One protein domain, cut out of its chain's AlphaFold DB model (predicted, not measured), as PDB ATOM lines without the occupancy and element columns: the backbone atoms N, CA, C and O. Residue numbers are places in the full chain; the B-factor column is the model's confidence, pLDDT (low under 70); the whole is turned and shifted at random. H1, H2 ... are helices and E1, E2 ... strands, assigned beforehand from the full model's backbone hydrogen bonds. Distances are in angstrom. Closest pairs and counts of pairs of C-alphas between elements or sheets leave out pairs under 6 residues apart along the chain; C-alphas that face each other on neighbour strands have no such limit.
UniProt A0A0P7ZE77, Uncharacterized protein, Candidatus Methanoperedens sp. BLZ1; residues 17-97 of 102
ATOM      1  N   LYS A  17       1.984 -20.083 -56.107       80.44
ATOM      2  CA  LYS A  17       2.634 -18.777 -56.134       80.44
ATOM      3  C   LYS A  17       3.293 -18.400 -54.805       80.44
ATOM      4  O   LYS A  17       4.434 -17.957 -54.796       80.44
ATOM      5  N   LEU A  18       2.606 -18.607 -53.679       79.50
ATOM      6  CA  LEU A  18       3.187 -18.354 -52.356       79.50
ATOM      7  C   LEU A  18       4.400 -19.254 -52.105       79.50
ATOM      8  O   LEU A  18       5.391 -18.806 -51.536       79.50
ATOM      9  N   PHE A  19       4.319 -20.521 -52.517       82.88
ATOM     10  CA  PHE A  19       5.445 -21.438 -52.404       82.88
ATOM     11  C   PHE A  19       6.636 -20.956 -53.243       82.88
ATOM     12  O   PHE A  19       7.725 -20.819 -52.697       82.88
ATOM     13  N   GLU A  20       6.425 -20.618 -54.517       87.19
ATOM     14  CA  GLU A  20       7.459 -20.055 -55.398       87.19
ATOM     15  C   GLU A  20       8.104 -18.790 -54.818       87.19
ATOM     16  O   GLU A  20       9.328 -18.664 -54.824       87.19
ATOM     17  N   ASP A  21       7.298 -17.870 -54.285       88.69
ATOM     18  CA  ASP A  21       7.794 -16.620 -53.709       88.69
ATOM     19  C   ASP A  21       8.652 -16.882 -52.460       88.69
ATOM     20  O   ASP A  21       9.690 -16.247 -52.276       88.69
ATOM     21  N   ILE A  22       8.281 -17.861 -51.626       88.38
ATOM     22  CA  ILE A  22       9.108 -18.285 -50.488       88.38
ATOM     23  C   ILE A  22      10.408 -18.936 -50.971       88.38
ATOM     24  O   ILE A  22      11.474 -18.599 -50.462       88.38
ATOM     25  N   GLN A  23      10.354 -19.813 -51.978       91.44
ATOM     26  CA  GLN A  23      11.557 -20.440 -52.538       91.44
ATOM     27  C   GLN A  23      12.514 -19.408 -53.147       91.44
ATOM     28  O   GLN A  23      13.731 -19.552 -53.035       91.44
ATOM     29  N   LEU A  24      11.992 -18.324 -53.731       94.44
ATOM     30  CA  LEU A  24      12.809 -17.203 -54.190       94.44
ATOM     31  C   LEU A  24      13.530 -16.514 -53.021       94.44
ATOM     32  O   LEU A  24      14.721 -16.230 -53.124       94.44
ATOM     33  N   LEU A  25      12.843 -16.273 -51.900       93.44
ATOM     34  CA  LEU A  25      13.463 -15.699 -50.697       93.44
ATOM     35  C   LEU A  25      14.547 -16.616 -50.113       93.44
ATOM     36  O   LEU A  25      15.585 -16.117 -49.675       93.44
ATOM     37  N   VAL A  26      14.337 -17.934 -50.160       93.56
ATOM     38  CA  VAL A  26      15.345 -18.930 -49.766       93.56
ATOM     39  C   VAL A  26      16.557 -18.873 -50.695       93.56
ATOM     40  O   VAL A  26      17.688 -18.750 -50.232       93.56
ATOM     41  N   ALA A  27      16.339 -18.863 -52.011       96.06
ATOM     42  CA  ALA A  27      17.413 -18.782 -53.001       96.06
ATOM     43  C   ALA A  27      18.237 -17.486 -52.897       96.06
ATOM     44  O   ALA A  27      19.432 -17.487 -53.178       96.06
ATOM     45  N   MET A  28      17.610 -16.384 -52.476       95.38
ATOM     46  CA  MET A  28      18.287 -15.105 -52.232       95.38
ATOM     47  C   MET A  28      19.015 -15.043 -50.880       95.38
ATOM     48  O   MET A  28      19.614 -14.015 -50.573       95.38
ATOM     49  N   GLY A  29      18.955 -16.097 -50.059       92.88
ATOM     50  CA  GLY A  29      19.559 -16.119 -48.726       92.88
ATOM     51  C   GLY A  29      18.845 -15.222 -47.713       92.88
ATOM     52  O   GLY A  29      19.415 -14.891 -46.679       92.88
ATOM     53  N   MET A  30      17.604 -14.812 -47.993       91.62
ATOM     54  CA  MET A  30      16.802 -13.964 -47.102       91.62
ATOM     55  C   MET A  30      16.095 -14.789 -46.021       91.62
ATOM     56  O   MET A  30      15.757 -14.282 -44.950       91.62
ATOM     57  N   VAL A  31      15.846 -16.066 -46.310       91.75
ATOM     58  CA  VAL A  31      15.146 -17.006 -45.437       91.75
ATOM     59  C   VAL A  31      15.872 -18.348 -45.464       91.75
ATOM     60  O   VAL A  31      16.141 -18.874 -46.536       91.75
ATOM     61  N   ASP A  32      16.134 -18.928 -44.298       90.38
ATOM     62  CA  ASP A  32      16.562 -20.318 -44.171       90.38
ATOM     63  C   ASP A  32      15.338 -21.238 -44.147       90.38
ATOM     64  O   ASP A  32      14.367 -20.972 -43.430       90.38
ATOM     65  N   GLU A  33      15.393 -22.331 -44.909       90.12
ATOM     66  CA  GLU A  33      14.382 -23.391 -44.927       90.12
ATOM     67  C   GLU A  33      14.898 -24.643 -44.207       90.12
ATOM     68  O   GLU A  33      16.013 -25.104 -44.452       90.12
ATOM     69  N   ASP A  34      14.059 -25.228 -43.351       87.38
ATOM     70  CA  ASP A  34      14.338 -26.496 -42.679       87.38
ATOM     71  C   ASP A  34      13.134 -27.449 -42.737       87.38
ATOM     72  O   ASP A  34      11.985 -27.060 -42.501       87.38
ATOM     73  N   LEU A  35      13.392 -28.731 -43.013       84.75
ATOM     74  CA  LEU A  35      12.380 -29.783 -43.013       84.75
ATOM     75  C   LEU A  35      12.343 -30.470 -41.645       84.75
ATOM     76  O   LEU A  35      13.197 -31.286 -41.294       84.75
ATOM     77  N   ARG A  36      11.288 -30.198 -40.875       81.62
ATOM     78  CA  ARG A  36      11.084 -30.796 -39.555       81.62
ATOM     79  C   ARG A  36      10.124 -31.972 -39.596       81.62
ATOM     80  O   ARG A  36       9.049 -31.913 -40.197       81.62
ATOM     81  N   TYR A  37      10.473 -33.002 -38.835       85.44
ATOM     82  CA  TYR A  37       9.619 -34.149 -38.553       85.44
ATOM     83  C   TYR A  37       9.029 -34.014 -37.155       85.44
ATOM     84  O   TYR A  37       9.730 -33.668 -36.204       85.44
ATOM     85  N   PHE A  38       7.741 -34.302 -37.011       81.94
ATOM     86  CA  PHE A  38       7.085 -34.306 -35.710       81.94
ATOM     87  C   PHE A  38       6.004 -35.379 -35.647       81.94
ATOM     88  O   PHE A  38       5.377 -35.722 -36.651       81.94
ATOM     89  N   GLU A  39       5.765 -35.905 -34.453       88.25
ATOM     90  CA  GLU A  39       4.695 -36.866 -34.225       88.25
ATOM     91  C   GLU A  39       3.401 -36.144 -33.830       88.25
ATOM     92  O   GLU A  39       3.382 -35.261 -32.967       88.25
ATOM     93  N   LYS A  40       2.281 -36.532 -34.445       84.06
ATOM     94  CA  LYS A  40       0.950 -36.049 -34.077       84.06
ATOM     95  C   LYS A  40      -0.060 -37.186 -34.129       84.06
ATOM     96  O   LYS A  40      -0.376 -37.696 -35.199       84.06
ATOM     97  N   LYS A  41      -0.624 -37.534 -32.966       89.12
ATOM     98  CA  LYS A  41      -1.614 -38.619 -32.800       89.12
ATOM     99  C   LYS A  41      -1.118 -39.973 -33.348       89.12
ATOM    100  O   LYS A  41      -1.837 -40.619 -34.109       89.12
ATOM    101  N   GLY A  42       0.107 -40.379 -33.006       89.88
ATOM    102  CA  GLY A  42       0.667 -41.663 -33.449       89.88
ATOM    103  C   GLY A  42       1.105 -41.700 -34.915       89.88
ATOM    104  O   GLY A  42       1.354 -42.776 -35.451       89.88
ATOM    105  N   ARG A  43       1.138 -40.552 -35.607       87.31
ATOM    106  CA  ARG A  43       1.564 -40.448 -37.008       87.31
ATOM    107  C   ARG A  43       2.695 -39.441 -37.141       87.31
ATOM    108  O   ARG A  43       2.567 -38.311 -36.668       87.31
ATOM    109  N   TRP A  44       3.759 -39.838 -37.831       84.88
ATOM    110  CA  TRP A  44       4.827 -38.933 -38.237       84.88
ATOM    111  C   TRP A  44       4.336 -38.001 -39.342       84.88
ATOM    112  O   TRP A  44       3.708 -38.431 -40.310       84.88
ATOM    113  N   GLN A  45       4.600 -36.715 -39.165       85.31
ATOM    114  CA  GLN A  45       4.273 -35.650 -40.100       85.31
ATOM    115  C   GLN A  45       5.529 -34.840 -40.406       85.31
ATOM    116  O   GLN A  45       6.470 -34.810 -39.613       85.31
ATOM    117  N   GLN A  46       5.517 -34.186 -41.561       79.12
ATOM    118  CA  GLN A  46       6.573 -33.291 -42.013       79.12
ATOM    119  C   GLN A  46       6.027 -31.867 -42.102       79.12
ATOM    120  O   GLN A  46       4.850 -31.663 -42.412       79.12
ATOM    121  N   ARG A  47       6.873 -30.878 -41.818       79.25
ATOM    122  CA  ARG A  47       6.594 -29.467 -42.092       79.25
ATOM    123  C   ARG A  47       7.872 -28.738 -42.476       79.25
ATOM    124  O   ARG A  47       8.925 -29.033 -41.924       79.25
ATOM    125  N   TYR A  48       7.731 -27.768 -43.368       79.69
ATOM    126  CA  TYR A  48       8.770 -26.777 -43.607       79.69
ATOM    127  C   TYR A  48       8.688 -25.697 -42.532       79.69
ATOM    128  O   TYR A  48       7.593 -25.237 -42.186       79.69
ATOM    129  N   GLU A  49       9.837 -25.328 -41.989       81.62
ATOM    130  CA  GLU A  49      10.025 -24.168 -41.132       81.62
ATOM    131  C   GLU A  49      10.920 -23.169 -41.851       81.62
ATOM    132  O   GLU A  49      11.898 -23.551 -42.485       81.62
ATOM    133  N   TYR A  50      10.557 -21.894 -41.749       83.44
ATOM    134  CA  TYR A  50      11.237 -20.795 -42.419       83.44
ATOM    135  C   TYR A  50      11.688 -19.782 -41.375       83.44
ATOM    136  O   TYR A  50      10.887 -19.383 -40.521       83.44
ATOM    137  N   VAL A  51      12.949 -19.363 -41.434       85.19
ATOM    138  CA  VAL A  51      13.540 -18.412 -40.485       85.19
ATOM    139  C   VAL A  51      14.215 -17.286 -41.256       85.19
ATOM    140  O   VAL A  51      14.942 -17.539 -42.205       85.19
ATOM    141  N   LEU A  52      13.978 -16.033 -40.862       82.56
ATOM    142  CA  LEU A  52      14.702 -14.890 -41.425       82.56
ATOM    143  C   LEU A  52      16.195 -15.017 -41.114       82.56
ATOM    144  O   LEU A  52      16.574 -15.160 -39.949       82.56
ATOM    145  N   THR A  53      17.027 -14.925 -42.147       88.81
ATOM    146  CA  THR A  53      18.477 -14.810 -41.971       88.81
ATOM    147  C   THR A  53      18.829 -13.405 -41.478       88.81
ATOM    148  O   THR A  53      18.000 -12.490 -41.496       88.81
ATOM    149  N   ASN A  54      20.079 -13.201 -41.056       87.50
ATOM    150  CA  ASN A  54      20.553 -11.861 -40.708       87.50
ATOM    151  C   ASN A  54      20.477 -10.897 -41.909       87.50
ATOM    152  O   ASN A  54      20.053  -9.756 -41.752       87.50
ATOM    153  N   ASP A  55      20.817 -11.367 -43.110       90.62
ATOM    154  CA  ASP A  55      20.750 -10.556 -44.331       90.62
ATOM    155  C   ASP A  55      19.300 -10.238 -44.714       90.62
ATOM    156  O   ASP A  55      18.977  -9.098 -45.052       90.62
ATOM    157  N   GLY A  56      18.399 -11.215 -44.562       88.81
ATOM    158  CA  GLY A  56      16.963 -11.015 -44.721       88.81
ATOM    159  C   GLY A  56      16.389 -10.006 -43.733       88.81
ATOM    160  O   GLY A  56      15.563  -9.177 -44.116       88.81
ATOM    161  N   LEU A  57      16.848 -10.028 -42.478       84.75
ATOM    162  CA  LEU A  57      16.447  -9.059 -41.460       84.75
ATOM    163  C   LEU A  57      16.897  -7.643 -41.835       84.75
ATOM    164  O   LEU A  57      16.068  -6.737 -41.868       84.75
ATOM    165  N   LEU A  58      18.175  -7.458 -42.174       88.19
ATOM    166  CA  LEU A  58      18.716  -6.153 -42.567       88.19
ATOM    167  C   LEU A  58      18.026  -5.601 -43.821       88.19
ATOM    168  O   LEU A  58      17.696  -4.415 -43.894       88.19
ATOM    169  N   TYR A  59      17.758  -6.463 -44.805       87.75
ATOM    170  CA  TYR A  59      17.013  -6.074 -45.996       87.75
ATOM    171  C   TYR A  59      15.576  -5.669 -45.651       87.75
ATOM    172  O   TYR A  59      15.120  -4.607 -46.083       87.75
ATOM    173  N   ALA A  60      14.879  -6.455 -44.826       86.69
ATOM    174  CA  ALA A  60      13.532  -6.134 -44.370       86.69
ATOM    175  C   ALA A  60      13.487  -4.790 -43.621       86.69
ATOM    176  O   ALA A  60      12.596  -3.982 -43.879       86.69
ATOM    177  N   GLU A  61      14.464  -4.507 -42.756       83.75
ATOM    178  CA  GLU A  61      14.597  -3.215 -42.074       83.75
ATOM    179  C   GLU A  61      14.790  -2.061 -43.064       83.75
ATOM    180  O   GLU A  61      14.145  -1.017 -42.926       83.75
ATOM    181  N   SER A  62      15.612  -2.260 -44.100       91.38
ATOM    182  CA  SER A  62      15.895  -1.227 -45.103       91.38
ATOM    183  C   SER A  62      14.651  -0.801 -45.890       91.38
ATOM    184  O   SER A  62      14.481   0.380 -46.199       91.38
ATOM    185  N   ILE A  63      13.742  -1.742 -46.159       88.94
ATOM    186  CA  ILE A  63      12.519  -1.489 -46.929       88.94
ATOM    187  C   ILE A  63      11.310  -1.178 -46.040       88.94
ATOM    188  O   ILE A  63      10.338  -0.601 -46.521       88.94
ATOM    189  N   ALA A  64      11.347  -1.512 -44.744       85.88
ATOM    190  CA  ALA A  64      10.205  -1.375 -43.835       85.88
ATOM    191  C   ALA A  64       9.644   0.053 -43.771       85.88
ATOM    192  O   ALA A  64       8.436   0.237 -43.616       85.88
ATOM    193  N   SER A  65      10.508   1.064 -43.891       86.81
ATOM    194  CA  SER A  65      10.097   2.471 -43.903       86.81
ATOM    195  C   SER A  65       9.282   2.835 -45.149       86.81
ATOM    196  O   SER A  65       8.294   3.560 -45.033       86.81
ATOM    197  N   ALA A  66       9.635   2.282 -46.314       89.38
ATOM    198  CA  ALA A  66       8.944   2.536 -47.575       89.38
ATOM    199  C   ALA A  66       7.501   2.016 -47.556       89.38
ATOM    200  O   ALA A  66       6.631   2.645 -48.143       89.38
ATOM    201  N   TYR A  67       7.240   0.935 -46.814       85.06
ATOM    202  CA  TYR A  67       5.911   0.331 -46.680       85.06
ATOM    203  C   TYR A  67       5.057   0.915 -45.540       85.06
ATOM    204  O   TYR A  67       3.965   0.409 -45.260       85.06
ATOM    205  N   GLN A  68       5.523   1.952 -44.826       83.75
ATOM    206  CA  GLN A  68       4.763   2.536 -43.707       83.75
ATOM    207  C   GLN A  68       3.435   3.148 -44.160       83.75
ATOM    208  O   GLN A  68       2.432   3.042 -43.449       83.75
ATOM    209  N   SER A  69       3.411   3.755 -45.346       84.62
ATOM    210  CA  SER A  69       2.213   4.357 -45.934       84.62
ATOM    211  C   SER A  69       1.153   3.297 -46.239       84.62
ATOM    212  O   SER A  69       0.001   3.419 -45.821       84.62
ATOM    213  N   GLU A  70       1.547   2.209 -46.890       81.19
ATOM    214  CA  GLU A  70       0.711   1.056 -47.216       81.19
ATOM    215  C   GLU A  70       0.213   0.381 -45.941       81.19
ATOM    216  O   GLU A  70      -0.974   0.073 -45.817       81.19
ATOM    217  N   LEU A  71       1.088   0.220 -44.945       72.50
ATOM    218  CA  LEU A  71       0.714  -0.308 -43.640       72.50
ATOM    219  C   LEU A  71      -0.336   0.576 -42.953       72.50
ATOM    220  O   LEU A  71      -1.272   0.051 -42.349       72.50
ATOM    221  N   ALA A  72      -0.209   1.902 -43.037       78.44
ATOM    222  CA  ALA A  72      -1.191   2.833 -42.490       78.44
ATOM    223  C   ALA A  72      -2.542   2.732 -43.219       78.44
ATOM    224  O   ALA A  72      -3.588   2.701 -42.567       78.44
ATOM    225  N   ILE A  73      -2.531   2.603 -44.550       77.75
ATOM    226  CA  ILE A  73      -3.737   2.394 -45.366       77.75
ATOM    227  C   ILE A  73      -4.432   1.088 -44.969       77.75
ATOM    228  O   ILE A  73      -5.633   1.091 -44.693       77.75
ATOM    229  N   ILE A  74      -3.679  -0.011 -44.866       68.38
ATOM    230  CA  ILE A  74      -4.205  -1.311 -44.436       68.38
ATOM    231  C   ILE A  74      -4.779  -1.199 -43.022       68.38
ATOM    232  O   ILE A  74      -5.910  -1.617 -42.792       68.38
ATOM    233  N   LYS A  75      -4.063  -0.585 -42.071       70.19
ATOM    234  CA  LYS A  75      -4.551  -0.382 -40.695       70.19
ATOM    235  C   LYS A  75      -5.859   0.408 -40.654       70.19
ATOM    236  O   LYS A  75      -6.785  -0.005 -39.957       70.19
ATOM    237  N   ASN A  76      -5.959   1.499 -41.411       75.56
ATOM    238  CA  ASN A  76      -7.177   2.305 -41.494       75.56
ATOM    239  C   ASN A  76      -8.335   1.511 -42.103       75.56
ATOM    240  O   ASN A  76      -9.437   1.499 -41.551       75.56
ATOM    241  N   TYR A  77      -8.074   0.784 -43.191       72.56
ATOM    242  CA  TYR A  77      -9.056  -0.097 -43.812       72.56
ATOM    243  C   TYR A  77      -9.555  -1.167 -42.831       72.56
ATOM    244  O   TYR A  77     -10.764  -1.352 -42.688       72.56
ATOM    245  N   LEU A  78      -8.647  -1.834 -42.111       65.62
ATOM    246  CA  LEU A  78      -8.986  -2.846 -41.109       65.62
ATOM    247  C   LEU A  78      -9.775  -2.247 -39.935       65.62
ATOM    248  O   LEU A  78     -10.715  -2.875 -39.459       65.62
ATOM    249  N   ALA A  79      -9.432  -1.040 -39.477       69.75
ATOM    250  CA  ALA A  79     -10.119  -0.369 -38.373       69.75
ATOM    251  C   ALA A  79     -11.576  -0.014 -38.715       69.75
ATOM    252  O   ALA A  79     -12.465  -0.214 -37.882       69.75
ATOM    253  N   ILE A  80     -11.821   0.465 -39.939       76.62
ATOM    254  CA  ILE A  80     -13.160   0.800 -40.448       76.62
ATOM    255  C   ILE A  80     -13.974  -0.476 -40.695       76.62
ATOM    256  O   ILE A  80     -15.124  -0.579 -40.271       76.62
ATOM    257  N   ASN A  81     -13.363  -1.481 -41.324       70.62
ATOM    258  CA  ASN A  81     -14.045  -2.696 -41.775       70.62
ATOM    259  C   ASN A  81     -13.959  -3.862 -40.778       70.62
ATOM    260  O   ASN A  81     -14.319  -4.988 -41.119       70.62
ATOM    261  N   LYS A  82     -13.535  -3.618 -39.531       60.84
ATOM    262  CA  LYS A  82     -13.325  -4.641 -38.482       60.84
ATOM    263  C   LYS A  82     -14.515  -5.572 -38.232       60.84
ATOM    264  O   LYS A  82     -14.343  -6.657 -37.687       60.84
ATOM    265  N   HIS A  83     -15.719  -5.132 -38.584       54.50
ATOM    266  CA  HIS A  83     -16.966  -5.879 -38.429       54.50
ATOM    267  C   HIS A  83     -17.257  -6.828 -39.600       54.50
ATOM    268  O   HIS A  83     -17.990  -7.795 -39.422       54.50
ATOM    269  N   SER A  84     -16.667  -6.561 -40.763       56.00
ATOM    270  CA  SER A  84     -16.850  -7.311 -42.010       56.00
ATOM    271  C   SER A  84     -15.705  -8.290 -42.276       56.00
ATOM    272  O   SER A  84     -15.806  -9.130 -43.164       56.00
ATOM    273  N   ILE A  85     -14.611  -8.184 -41.518       51.97
ATOM    274  CA  ILE A  85     -13.496  -9.127 -41.572       51.97
ATOM    275  C   ILE A  85     -13.931 -10.399 -40.834       51.97
ATOM    276  O   ILE A  85     -14.198 -10.326 -39.628       51.97
ATOM    277  N   PRO A  86     -13.998 -11.564 -41.510       45.59
ATOM    278  CA  PRO A  86     -14.225 -12.838 -40.841       45.59
ATOM    279  C   PRO A  86     -13.178 -12.982 -39.738       45.59
ATOM    280  O   PRO A  86     -11.979 -12.888 -40.000       45.59
ATOM    281  N   ARG A  87     -13.613 -13.136 -38.483       43.28
ATOM    282  CA  ARG A  87     -12.710 -13.282 -37.335       43.28
ATOM    283  C   ARG A  87     -12.032 -14.656 -37.354       43.28
ATOM    284  O   ARG A  87     -12.295 -15.475 -36.488       43.28
ATOM    285  N   ASP A  88     -11.108 -14.855 -38.281       41.78
ATOM    286  CA  ASP A  88     -10.021 -15.837 -38.172       41.78
ATOM    287  C   ASP A  88      -8.725 -15.147 -37.709       41.78
ATOM    288  O   ASP A  88      -7.603 -15.558 -37.995       41.78
ATOM    289  N   MET A  89      -8.873 -14.047 -36.966       38.69
ATOM    290  CA  MET A  89      -7.764 -13.257 -36.456       38.69
ATOM    291  C   MET A  89      -7.212 -13.923 -35.188       38.69
ATOM    292  O   MET A  89      -7.748 -13.769 -34.091       38.69
ATOM    293  N   LEU A  90      -6.166 -14.727 -35.382       38.72
ATOM    294  CA  LEU A  90      -5.030 -14.921 -34.476       38.72
ATOM    295  C   LEU A  90      -5.206 -14.366 -33.054       38.72
ATOM    296  O   LEU A  90      -4.906 -13.206 -32.767       38.72
ATOM    297  N   SER A  91      -5.614 -15.225 -32.124       38.91
ATOM    298  CA  SER A  91      -5.475 -14.937 -30.699       38.91
ATOM    299  C   SER A  91      -4.004 -15.133 -30.324       38.91
ATOM    300  O   SER A  91      -3.550 -16.260 -30.126       38.91
ATOM    301  N   VAL A  92      -3.237 -14.044 -30.212       42.75
ATOM    302  CA  VAL A  92      -1.960 -14.093 -29.489       42.75
ATOM    303  C   VAL A  92      -2.290 -14.546 -28.071       42.75
ATOM    304  O   VAL A  92      -3.119 -13.938 -27.393       42.75
ATOM    305  N   ALA A  93      -1.674 -15.640 -27.623       44.62
ATOM    306  CA  ALA A  93      -1.792 -16.099 -26.248       44.62
ATOM    307  C   ALA A  93      -1.080 -15.092 -25.329       44.62
ATOM    308  O   ALA A  93       0.036 -15.334 -24.881       44.62
ATOM    309  N   SER A  94      -1.722 -13.956 -25.049       46.00
ATOM    310  CA  SER A  94      -1.222 -12.874 -24.186       46.00
ATOM    311  C   SER A  94      -0.770 -13.389 -22.816       46.00
ATOM    312  O   SER A  94       0.213 -12.912 -22.257       46.00
ATOM    313  N   LYS A  95      -1.398 -14.466 -22.327       54.81
ATOM    314  CA  LYS A  95      -0.988 -15.190 -21.113       54.81
ATOM    315  C   LYS A  95       0.452 -15.734 -21.150       54.81
ATOM    316  O   LYS A  95       1.022 -15.924 -20.086       54.81
ATOM    317  N   ARG A  96       1.044 -15.998 -22.325       48.75
ATOM    318  CA  ARG A  96       2.451 -16.441 -22.451       48.75
ATOM    319  C   ARG A  96       3.458 -15.300 -22.347       48.75
ATOM    320  O   ARG A  96       4.584 -15.556 -21.939       48.75
ATOM    321  N   TYR A  97       3.063 -14.082 -22.708       50.81
ATOM    322  CA  TYR A  97       3.945 -12.912 -22.700       50.81
ATOM    323  C   TYR A  97       3.786 -12.054 -21.438       50.81
ATOM    324  O   TYR A  97       4.684 -11.287 -21.111       50.81
TER     325      TYR A  97
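This is residues 17 to 97 of the 102 residues of an uncharacterized protein of Candidatus Methanoperedens sp. BLZ1 (UniProt A0A0P7ZE77). The model is a wide, open U: a long two-stranded hairpin, E1 and E2, makes one arm, H2 the base and H3 the other arm, and the middle between the arms is empty. H1 packs with its residues 22 to 27 at the hairpin's base, while beyond H3 a loose tail, residues 82 to 97, turns back towards the open side of the U and ends in the short H4. The printed part has 81 residues, with four named helices and two named strands in the order H1, E1, E2, H2, H3, H4; the sheet, order E1 - E2, is antiparallel. The class is mixed, helices and strands. The whole is only just loose, close to extended, with a radius of gyration of the C-alphas of 17.4 A and spans of 44 by 34 by 31 A.

E1, residues 31 to 40, is 26.3 A long and begins at C-alpha 31 at (15.146, -17.006, -45.437). E2, residues 43 to 52, is 29.1 A long. Before them stands H1, residues 17 to 27, 15.1 A long, with C-alpha 17 at (2.634, -18.777, -56.134). After them come H2, residues 54 to 64, 15.1 A, and H3, residues 68 to 81, 19.6 A. H4, residues 94 to 97, measures 5.4 A and ends at C-alpha 97 at (3.945, -12.912, -22.700).

E1 and E2 form a hairpin, antiparallel, with 157 degrees between their directions. N 32 and O 51 are 2.8 A apart and N 45 and O 38 are 2.8 A apart, both within hydrogen-bond range. The closest C-alphas of H1 and E1 are those of Leu 25 and Val 31, 5.7 A apart. H1 and E2 are near each other, with 6 pairs of C-alphas within 10 A. The closest C-alphas of E1 and H2 are those of Val 31 and Gly 56, 6.3 A apart. H1 and H2 are only just apart, at 8.4 A. H2 and H3 meet only through their link. H3 is apart from H1, E1, E2 and H4. H4 is also apart from H1, E1, E2 and H2. In H1, H2 and H3 every O i to N i+4 pair is within hydrogen-bond range; H4 is too short for such a pair.

The two C-alphas farthest apart are those of Gly 42 and Ser 69, 47.7 A. The printed part has no cut. The link from H3 to H4, 12 residues, is long; the other links are tight. Residues 39 to 44 and residues 61 to 97 stand free. The mean pLDDT of the printed part is 77.1; residue 74, residues 78 to 79 and residues 82 to 97 are under 70.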